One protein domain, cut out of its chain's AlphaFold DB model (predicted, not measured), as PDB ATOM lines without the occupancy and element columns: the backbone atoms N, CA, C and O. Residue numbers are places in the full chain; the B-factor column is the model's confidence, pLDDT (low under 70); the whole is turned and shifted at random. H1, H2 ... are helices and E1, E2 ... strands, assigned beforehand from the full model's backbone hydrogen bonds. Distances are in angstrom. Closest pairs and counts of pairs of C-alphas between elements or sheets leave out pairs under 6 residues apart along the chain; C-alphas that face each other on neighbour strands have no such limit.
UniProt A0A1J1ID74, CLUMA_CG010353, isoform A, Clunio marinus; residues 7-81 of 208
ATOM      1  N   PHE A   7      18.326  36.182 -14.262       83.81
ATOM      2  CA  PHE A   7      17.607  37.426 -14.516       83.81
ATOM      3  C   PHE A   7      17.197  38.095 -13.210       83.81
ATOM      4  O   PHE A   7      16.724  37.438 -12.284       83.81
ATOM      5  N   TRP A   8      17.297  39.422 -13.169       86.31
ATOM      6  CA  TRP A   8      16.648  40.206 -12.126       86.31
ATOM      7  C   TRP A   8      15.149  40.303 -12.403       86.31
ATOM      8  O   TRP A   8      14.729  40.783 -13.454       86.31
ATOM      9  N   MET A   9      14.343  39.887 -11.433       87.62
ATOM     10  CA  MET A   9      12.930  40.232 -11.336       87.62
ATOM     11  C   MET A   9      12.799  41.449 -10.429       87.62
ATOM     12  O   MET A   9      13.349  41.463  -9.328       87.62
ATOM     13  N   ARG A  10      12.067  42.466 -10.878       89.19
ATOM     14  CA  ARG A  10      11.920  43.731 -10.160       89.19
ATOM     15  C   ARG A  10      10.451  44.041  -9.929       89.19
ATOM     16  O   ARG A  10       9.673  44.093 -10.877       89.19
ATOM     17  N   PHE A  11      10.110  44.322  -8.680       89.81
ATOM     18  CA  PHE A  11       8.777  44.695  -8.237       89.81
ATOM     19  C   PHE A  11       8.820  46.141  -7.758       89.81
ATOM     20  O   PHE A  11       9.587  46.465  -6.855       89.81
ATOM     21  N   LYS A  12       8.012  47.013  -8.359       88.75
ATOM     22  CA  LYS A  12       7.857  48.402  -7.920       88.75
ATOM     23  C   LYS A  12       6.460  48.594  -7.362       88.75
ATOM     24  O   LYS A  12       5.490  48.127  -7.957       88.75
ATOM     25  N   ALA A  13       6.359  49.307  -6.247       85.31
ATOM     26  CA  ALA A  13       5.073  49.813  -5.811       85.31
ATOM     27  C   ALA A  13       4.558  50.839  -6.833       85.31
ATOM     28  O   ALA A  13       5.328  51.638  -7.365       85.31
ATOM     29  N   PHE A  14       3.256  50.808  -7.103       78.62
ATOM     30  CA  PHE A  14       2.602  51.668  -8.086       78.62
ATOM     31  C   PHE A  14       1.563  52.581  -7.414       78.62
ATOM     32  O   PHE A  14       1.095  52.305  -6.306       78.62
ATOM     33  N   GLY A  15       1.196  53.681  -8.076       76.75
ATOM     34  CA  GLY A  15       0.170  54.609  -7.598       76.75
ATOM     35  C   GLY A  15       0.616  55.420  -6.378       76.75
ATOM     36  O   GLY A  15       1.715  55.962  -6.348       76.75
ATOM     37  N   ALA A  16      -0.226  55.507  -5.343       74.06
ATOM     38  CA  ALA A  16       0.032  56.343  -4.161       74.06
ATOM     39  C   ALA A  16       1.336  55.999  -3.409       74.06
ATOM     40  O   ALA A  16       1.859  56.825  -2.663       74.06
ATOM     41  N   CYS A  17       1.872  54.793  -3.603       79.56
ATOM     42  CA  CYS A  17       3.119  54.347  -2.986       79.56
ATOM     43  C   CYS A  17       4.378  54.712  -3.792       79.56
ATOM     44  O   CYS A  17       5.483  54.548  -3.275       79.56
ATOM     45  N   GLU A  18       4.238  55.218  -5.020       82.12
ATOM     46  CA  GLU A  18       5.364  55.552  -5.902       82.12
ATOM     47  C   GLU A  18       6.263  56.650  -5.312       82.12
ATOM     48  O   GLU A  18       7.486  56.578  -5.425       82.12
ATOM     49  N   ALA A  19       5.675  57.616  -4.594       85.31
ATOM     50  CA  ALA A  19       6.403  58.696  -3.923       85.31
ATOM     51  C   ALA A  19       7.386  58.199  -2.847       85.31
ATOM     52  O   ALA A  19       8.355  58.884  -2.532       85.31
ATOM     53  N   ASN A  20       7.156  57.001  -2.299       89.31
ATOM     54  CA  ASN A  20       8.041  56.386  -1.309       89.31
ATOM     55  C   ASN A  20       9.174  55.576  -1.950       89.31
ATOM     56  O   ASN A  20       9.972  54.982  -1.230       89.31
ATOM     57  N   GLN A  21       9.212  55.505  -3.285       90.38
ATOM     58  CA  GLN A  21      10.193  54.753  -4.062       90.38
ATOM     59  C   GLN A  21      10.383  53.303  -3.584       90.38
ATOM     60  O   GLN A  21      11.493  52.779  -3.521       90.38
ATOM     61  N   ILE A  22       9.277  52.646  -3.220       90.50
ATOM     62  CA  ILE A  22       9.308  51.283  -2.684       90.50
ATOM     63  C   ILE A  22       9.515  50.295  -3.834       90.50
ATOM     64  O   ILE A  22       8.697  50.213  -4.755       90.50
ATOM     65  N   GLU A  23      10.578  49.501  -3.749       92.00
ATOM     66  CA  GLU A  23      10.870  48.429  -4.697       92.00
ATOM     67  C   GLU A  23      11.494  47.204  -4.025       92.00
ATOM     68  O   GLU A  23      12.077  47.281  -2.942       92.00
ATOM     69  N   GLN A  24      11.355  46.055  -4.681       91.31
ATOM     70  CA  GLN A  24      11.944  44.786  -4.276       91.31
ATOM     71  C   GLN A  24      12.478  44.029  -5.487       91.31
ATOM     72  O   GLN A  24      12.041  44.229  -6.623       91.31
ATOM     73  N   TYR A  25      13.415  43.124  -5.221       89.50
ATOM     74  CA  TYR A  25      14.101  42.344  -6.239       89.50
ATOM     75  C   TYR A  25      14.053  40.859  -5.901       89.50
ATOM     76  O   TYR A  25      14.120  40.471  -4.735       89.50
ATOM     77  N   ALA A  26      13.978  40.035  -6.935       89.88
ATOM     78  CA  ALA A  26      14.183  38.598  -6.869       89.88
ATOM     79  C   ALA A  26      15.059  38.156  -8.048       89.88
ATOM     80  O   ALA A  26      15.277  38.914  -8.993       89.88
ATOM     81  N   VAL A  27      15.562  36.925  -7.996       87.38
ATOM     82  CA  VAL A  27      16.356  36.343  -9.082       87.38
ATOM     83  C   VAL A  27      15.582  35.194  -9.702       87.38
ATOM     84  O   VAL A  27      15.173  34.267  -9.004       87.38
ATOM     85  N   LEU A  28      15.406  35.248 -11.020       86.44
ATOM     86  CA  LEU A  28      14.891  34.149 -11.821       86.44
ATOM     87  C   LEU A  28      16.064  33.421 -12.473       86.44
ATOM     88  O   LEU A  28      16.781  33.995 -13.291       86.44
ATOM     89  N   THR A  29      16.236  32.149 -12.130       83.56
ATOM     90  CA  THR A  29      17.261  31.285 -12.719       83.56
ATOM     91  C   THR A  29      16.619  30.092 -13.415       83.56
ATOM     92  O   THR A  29      15.669  29.499 -12.907       83.56
ATOM     93  N   TYR A  30      17.155  29.739 -14.583       82.19
ATOM     94  CA  TYR A  30      16.795  28.529 -15.333       82.19
ATOM     95  C   TYR A  30      17.835  27.410 -15.154       82.19
ATOM     96  O   TYR A  30      17.887  26.470 -15.948       82.19
ATOM     97  N   ARG A  31      18.715  27.536 -14.155       82.06
ATOM     98  CA  ARG A  31      19.730  26.529 -13.820       82.06
ATOM     99  C   ARG A  31      19.116  25.335 -13.097       82.06
ATOM    100  O   ARG A  31      18.001  25.405 -12.583       82.06
ATOM    101  N   ASP A  32      19.878  24.243 -13.044       82.06
ATOM    102  CA  ASP A  32      19.511  23.064 -12.261       82.06
ATOM    103  C   ASP A  32      19.371  23.455 -10.776       82.06
ATOM    104  O   ASP A  32      20.317  24.004 -10.202       82.06
ATOM    105  N   PRO A  33      18.225  23.185 -10.126       81.12
ATOM    106  CA  PRO A  33      18.055  23.448  -8.698       81.12
ATOM    107  C   PRO A  33      19.039  22.671  -7.808       81.12
ATOM    108  O   PRO A  33      19.228  23.055  -6.656       81.12
ATOM    109  N   ASN A  34      19.669  21.610  -8.321       86.38
ATOM    110  CA  ASN A  34      20.682  20.817  -7.625       86.38
ATOM    111  C   ASN A  34      22.122  21.270  -7.921       86.38
ATOM    112  O   ASN A  34      23.063  20.589  -7.513       86.38
ATOM    113  N   ASP A  35      22.314  22.386  -8.635       84.50
ATOM    114  CA  ASP A  35      23.639  22.959  -8.865       84.50
ATOM    115  C   ASP A  35      24.329  23.242  -7.509       84.50
ATOM    116  O   ASP A  35      23.805  24.024  -6.709       84.50
ATOM    117  N   PRO A  36      25.515  22.661  -7.231       83.69
ATOM    118  CA  PRO A  36      26.269  22.930  -6.006       83.69
ATOM    119  C   PRO A  36      26.620  24.412  -5.808       83.69
ATOM    120  O   PRO A  36      26.945  24.827  -4.699       83.69
ATOM    121  N   GLN A  37      26.584  25.207  -6.879       82.56
ATOM    122  CA  GLN A  37      26.834  26.645  -6.878       82.56
ATOM    123  C   GLN A  37      25.551  27.486  -6.856       82.56
ATOM    124  O   GLN A  37      25.628  28.698  -7.037       82.56
ATOM    125  N   ARG A  38      24.378  26.887  -6.604       81.31
ATOM    126  CA  ARG A  38      23.073  27.573  -6.580       81.31
ATOM    127  C   ARG A  38      23.080  28.896  -5.816       81.31
ATOM    128  O   ARG A  38      22.546  29.884  -6.311       81.31
ATOM    129  N   ASP A  39      23.695  28.922  -4.639       81.06
ATOM    130  CA  ASP A  39      23.708  30.111  -3.784       81.06
ATOM    131  C   ASP A  39      24.528  31.263  -4.386       81.06
ATOM    132  O   ASP A  39      24.219  32.429  -4.151       81.06
ATOM    133  N   LEU A  40      25.526  30.962  -5.226       78.44
ATOM    134  CA  LEU A  40      26.261  31.983  -5.980       78.44
ATOM    135  C   LEU A  40      25.378  32.633  -7.053       78.44
ATOM    136  O   LEU A  40      25.573  33.801  -7.381       78.44
ATOM    137  N   HIS A  41      24.379  31.909  -7.568       75.81
ATOM    138  CA  HIS A  41      23.442  32.417  -8.575       75.81
ATOM    139  C   HIS A  41      22.320  33.266  -7.969       75.81
ATOM    140  O   HIS A  41      21.674  34.015  -8.694       75.81
ATOM    141  N   ALA A  42      22.111  33.213  -6.646       74.56
ATOM    142  CA  ALA A  42      21.177  34.100  -5.940       74.56
ATOM    143  C   ALA A  42      21.633  35.574  -5.935       74.56
ATOM    144  O   ALA A  42      20.852  36.460  -5.589       74.56
ATOM    145  N   TYR A  43      22.876  35.835  -6.351       75.06
ATOM    146  CA  TYR A  43      23.458  37.166  -6.484       75.06
ATOM    147  C   TYR A  43      24.081  37.326  -7.882       75.06
ATOM    148  O   TYR A  43      25.295  37.169  -8.043       75.06
ATOM    149  N   PRO A  44      23.267  37.612  -8.919       72.69
ATOM    150  CA  PRO A  44      23.760  37.907 -10.255       72.69
ATOM    151  C   PRO A  44      24.897  38.936 -10.219       72.69
ATOM    152  O   PRO A  44      24.817  39.940  -9.518       72.69
ATOM    153  N   GLN A  45      25.945  38.706 -11.014       71.38
ATOM    154  CA  GLN A  45      27.126  39.586 -11.071       71.38
ATOM    155  C   GLN A  45      26.808  40.990 -11.616       71.38
ATOM    156  O   GLN A  45      27.576  41.927 -11.416       71.38
ATOM    157  N   ASN A  46      25.683  41.140 -12.317       75.25
ATOM    158  CA  ASN A  46      25.208  42.433 -12.790       75.25
ATOM    159  C   ASN A  46      24.504  43.169 -11.647       75.25
ATOM    160  O   ASN A  46      23.625  42.598 -11.001       75.25
ATOM    161  N   ASN A  47      24.824  44.450 -11.459       81.50
ATOM    162  CA  ASN A  47      24.122  45.300 -10.498       81.50
ATOM    163  C   ASN A  47      22.613  45.321 -10.779       81.50
ATOM    164  O   ASN A  47      22.184  45.280 -11.936       81.50
ATOM    165  N   PHE A  48      21.814  45.405  -9.714       83.56
ATOM    166  CA  PHE A  48      20.377  45.613  -9.851       83.56
ATOM    167  C   PHE A  48      20.102  46.962 -10.552       83.56
ATOM    168  O   PHE A  48      20.876  47.913 -10.384       83.56
ATOM    169  N   PRO A  49      19.035  47.062 -11.365       85.50
ATOM    170  CA  PRO A  49      18.649  48.319 -12.003       85.50
ATOM    171  C   PRO A  49      18.357  49.421 -10.969       85.50
ATOM    172  O   PRO A  49      17.867  49.131  -9.888       85.50
ATOM    173  N   ALA A  50      18.619  50.692 -11.286       87.62
ATOM    174  CA  ALA A  50      18.280  51.809 -10.392       87.62
ATOM    175  C   ALA A  50      16.759  52.068 -10.330       87.62
ATOM    176  O   ALA A  50      16.043  51.723 -11.275       87.62
ATOM    177  N   TYR A  51      16.262  52.758  -9.292       86.56
ATOM    178  CA  TYR A  51      14.821  53.029  -9.137       86.56
ATOM    179  C   TYR A  51      14.182  53.694 -10.382       86.56
ATOM    180  O   TYR A  51      13.118  53.281 -10.863       86.56
ATOM    181  N   ASP A  52      14.867  54.668 -10.973       87.94
ATOM    182  CA  ASP A  52      14.379  55.410 -12.145       87.94
ATOM    183  C   ASP A  52      14.767  54.768 -13.486       87.94
ATOM    184  O   ASP A  52      14.454  55.301 -14.548       87.94
ATOM    185  N   SER A  53      15.445  53.615 -13.466       88.12
ATOM    186  CA  SER A  53      15.734  52.887 -14.704       88.12
ATOM    187  C   SER A  53      14.439  52.377 -15.337       88.12
ATOM    188  O   SER A  53      13.576  51.814 -14.646       88.12
ATOM    189  N   SER A  54      14.308  52.580 -16.650       79.19
ATOM    190  CA  SER A  54      13.198  52.039 -17.425       79.19
ATOM    191  C   SER A  54      13.285  50.517 -17.480       79.19
ATOM    192  O   SER A  54      14.373  49.931 -17.479       79.19
ATOM    193  N   TYR A  55      12.130  49.863 -17.571       78.38
ATOM    194  CA  TYR A  55      12.094  48.491 -18.064       78.38
ATOM    195  C   TYR A  55      12.622  48.511 -19.511       78.38
ATOM    196  O   TYR A  55      12.337  49.451 -20.254       78.38
ATOM    197  N   GLY A  56      13.495  47.564 -19.868       73.50
ATOM    198  CA  GLY A  56      14.089  47.510 -21.210       73.50
ATOM    199  C   GLY A  56      13.048  47.254 -22.305       73.50
ATOM    200  O   GLY A  56      11.891  46.967 -22.003       73.50
ATOM    201  N   ASP A  57      13.473  47.318 -23.570       71.44
ATOM    202  CA  ASP A  57      12.605  47.022 -24.715       71.44
ATOM    203  C   ASP A  57      12.041  45.597 -24.601       71.44
ATOM    204  O   ASP A  57      12.783  44.610 -24.592       71.44
ATOM    205  N   GLY A  58      10.720  45.482 -24.485       80.44
ATOM    206  CA  GLY A  58      10.048  44.208 -24.285       80.44
ATOM    207  C   GLY A  58       8.536  44.328 -24.397       80.44
ATOM    208  O   GLY A  58       7.989  45.421 -24.532       80.44
ATOM    209  N   SER A  59       7.870  43.179 -24.356       85.88
ATOM    210  CA  SER A  59       6.413  43.115 -24.304       85.88
ATOM    211  C   SER A  59       5.925  43.471 -22.903       85.88
ATOM    212  O   SER A  59       6.401  42.912 -21.913       85.88
ATOM    213  N   ILE A  60       4.967  44.384 -22.819       84.94
ATOM    214  CA  ILE A  60       4.334  44.810 -21.574       84.94
ATOM    215  C   ILE A  60       2.956  44.154 -21.506       84.94
ATOM    216  O   ILE A  60       2.236  44.148 -22.496       84.94
ATOM    217  N   ILE A  61       2.587  43.586 -20.354       87.12
ATOM    218  CA  ILE A  61       1.286  42.925 -20.170       87.12
ATOM    219  C   ILE A  61       0.477  43.655 -19.094       87.12
ATOM    220  O   ILE A  61       0.998  43.899 -18.007       87.12
ATOM    221  N   ASN A  62      -0.799  43.953 -19.374       81.69
ATOM    222  CA  ASN A  62      -1.756  44.612 -18.471       81.69
ATOM    223  C   ASN A  62      -1.256  45.939 -17.877       81.69
ATOM    224  O   ASN A  62      -1.550  46.257 -16.721       81.69
ATOM    225  N   PHE A  63      -0.490  46.727 -18.632       81.56
ATOM    226  CA  PHE A  63      -0.136  48.056 -18.150       81.56
ATOM    227  C   PHE A  63      -1.382  48.954 -18.161       81.56
ATOM    228  O   PHE A  63      -2.187  48.867 -19.088       81.56
ATOM    229  N   PRO A  64      -1.581  49.819 -17.149       72.75
ATOM    230  CA  PRO A  64      -2.802  50.611 -17.017       72.75
ATOM    231  C   PRO A  64      -3.244  51.415 -18.243       72.75
ATOM    232  O   PRO A  64      -4.434  51.677 -18.390       72.75
ATOM    233  N   ASN A  65      -2.300  51.815 -19.098       74.81
ATOM    234  CA  ASN A  65      -2.566  52.631 -20.284       74.81
ATOM    235  C   ASN A  65      -2.555  51.828 -21.596       74.81
ATOM    236  O   ASN A  65      -2.605  52.429 -22.668       74.81
ATOM    237  N   THR A  66      -2.489  50.499 -21.525       80.19
ATOM    238  CA  THR A  66      -2.462  49.635 -22.707       80.19
ATOM    239  C   THR A  66      -3.812  49.605 -23.411       80.19
ATOM    240  O   THR A  66      -4.865  49.482 -22.783       80.19
ATOM    241  N   THR A  67      -3.782  49.687 -24.743       81.94
ATOM    242  CA  THR A  67      -4.966  49.500 -25.586       81.94
ATOM    243  C   THR A  67      -5.063  48.034 -26.001       81.94
ATOM    244  O   THR A  67      -4.322  47.584 -26.866       81.94
ATOM    245  N   CYS A  68      -5.981  47.285 -25.388       83.25
ATOM    246  CA  CYS A  68      -6.156  45.859 -25.672       83.25
ATOM    247  C   CYS A  68      -6.565  45.593 -27.130       83.25
ATOM    248  O   CYS A  68      -7.331  46.361 -27.719       83.25
ATOM    249  N   GLY A  69      -6.128  44.460 -27.686       79.75
ATOM    250  CA  GLY A  69      -6.543  43.995 -29.013       79.75
ATOM    251  C   GLY A  69      -5.848  44.679 -30.194       79.75
ATOM    252  O   GLY A  69      -6.251  44.464 -31.340       79.75
ATOM    253  N   ASN A  70      -4.812  45.485 -29.947       81.19
ATOM    254  CA  ASN A  70      -3.962  46.044 -30.992       81.19
ATOM    255  C   ASN A  70      -2.647  45.248 -31.085       81.19
ATOM    256  O   ASN A  70      -1.794  45.384 -30.227       81.19
ATOM    257  N   PRO A  71      -2.413  44.444 -32.135       72.06
ATOM    258  CA  PRO A  71      -1.170  43.678 -32.265       72.06
ATOM    259  C   PRO A  71       0.029  44.525 -32.735       72.06
ATOM    260  O   PRO A  71       1.103  43.976 -32.976       72.06
ATOM    261  N   SER A  72      -0.162  45.830 -32.966       74.25
ATOM    262  CA  SER A  72       0.852  46.713 -33.565       74.25
ATOM    263  C   SER A  72       1.739  47.421 -32.539       74.25
ATOM    264  O   SER A  72       2.738  48.024 -32.930       74.25
ATOM    265  N   ASP A  73       1.384  47.378 -31.256       75.75
ATOM    266  CA  ASP A  73       2.214  47.845 -30.149       75.75
ATOM    267  C   ASP A  73       2.771  46.638 -29.369       75.75
ATOM    268  O   ASP A  73       2.270  45.518 -29.447       75.75
ATOM    269  N   ASN A  74       3.880  46.830 -28.651       83.94
ATOM    270  CA  ASN A  74       4.444  45.793 -27.773       83.94
ATOM    271  C   ASN A  74       3.685  45.734 -26.432       83.94
ATOM    272  O   ASN A  74       4.270  45.394 -25.402       83.94
ATOM    273  N   GLU A  75       2.407  46.099 -26.420       86.44
ATOM    274  CA  GLU A  75       1.578  46.178 -25.228       86.44
ATOM    275  C   GLU A  75       0.381  45.239 -25.373       86.44
ATOM    276  O   GLU A  75      -0.379  45.306 -26.328       86.44
ATOM    277  N   PHE A  76       0.207  44.337 -24.416       88.25
ATOM    278  CA  PHE A  76      -0.793  43.281 -24.487       88.25
ATOM    279  C   PHE A  76      -1.675  43.313 -23.249       88.25
ATOM    280  O   PHE A  76      -1.203  43.493 -22.126       88.25
ATOM    281  N   CYS A  77      -2.963  43.068 -23.414       87.56
ATOM    282  CA  CYS A  77      -3.840  42.753 -22.300       87.56
ATOM    283  C   CYS A  77      -3.892  41.245 -22.075       87.56
ATOM    284  O   CYS A  77      -3.616  40.442 -22.964       87.56
ATOM    285  N   ILE A  78      -4.320  40.829 -20.886       86.25
ATOM    286  CA  ILE A  78      -4.556  39.411 -20.590       86.25
ATOM    287  C   ILE A  78      -5.572  38.782 -21.550       86.25
ATOM    288  O   ILE A  78      -5.481  37.594 -21.830       86.25
ATOM    289  N   SER A  79      -6.499  39.582 -22.088       83.69
ATOM    290  CA  SER A  79      -7.464  39.168 -23.112       83.69
ATOM    291  C   SER A  79      -6.832  38.847 -24.466       83.69
ATOM    292  O   SER A  79      -7.451  38.148 -25.260       83.69
ATOM    293  N   ASP A  80      -5.625  39.349 -24.734       87.19
ATOM    294  CA  ASP A  80      -4.896  39.106 -25.983       87.19
ATOM    295  C   ASP A  80      -4.061  37.817 -25.904       87.19
ATOM    296  O   ASP A  80      -3.577  37.305 -26.915       87.19
ATOM    297  N   LEU A  81      -3.890  37.270 -24.694       86.69
ATOM    298  CA  LEU A  81      -3.171  36.026 -24.472       86.69
ATOM    299  C   LEU A  81      -4.059  34.834 -24.828       86.69
ATOM    300  O   LEU A  81      -5.218  34.739 -24.430       86.69
TER     301      LEU A  81
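AT A GLANCE: This is residues 7 to 81 of the 208 residues of the protein "CLUMA_CG010353, isoform A" of Clunio marinus (UniProt A0A1J1ID74). The model has little regular structure: two strands, E1 and E2, side by side as a narrow ribbon, with H1 sticking out between them in the chain, and after H2 a long stretch, residues 42 to 81, with no named element. The 75 printed residues run E1, H1, E2, H2; the sheet E1 - E2 is antiparallel, and the class is mixed, with named elements holding only 23 residues. It is loose, radius of gyration of the C-alphas 16.0 A, spanning 45 by 32 by 18 A.

HOW THE PARTS SIT: E1, residues 7 to 12, and E2, residues 23 to 29, are antiparallel neighbours at 156 degrees; N 7 and O 28, 2.8 A apart, are within hydrogen-bond range. Tight links join H1, residues 15 to 20, to both. In H1, 0 of 2 O i to N i+4 pairs and 2 of 3 O i to N i+3 pairs are within range; H2, residues 38 to 41, is too short for the former. E2 and H2 come closest at the C-alphas of Thr 29 and His 41, 7.5 A. H2 is apart from E1 and H1.

IN THESE COORDINATES: E1 begins at C-alpha 7 (17.607, 37.426, -14.516) and measures 16.1 A, H1 10.2 A, E2 20.0 A, and H2 5.3 A, ending at C-alpha 41 (23.442, 32.417, -8.575).

THE WHOLE: The farthest C-alphas, of Pro 36 and Asn 70, are 45.5 A apart. The printed part has no cut and no long link between named elements; no printed residue is under 70 in pLDDT.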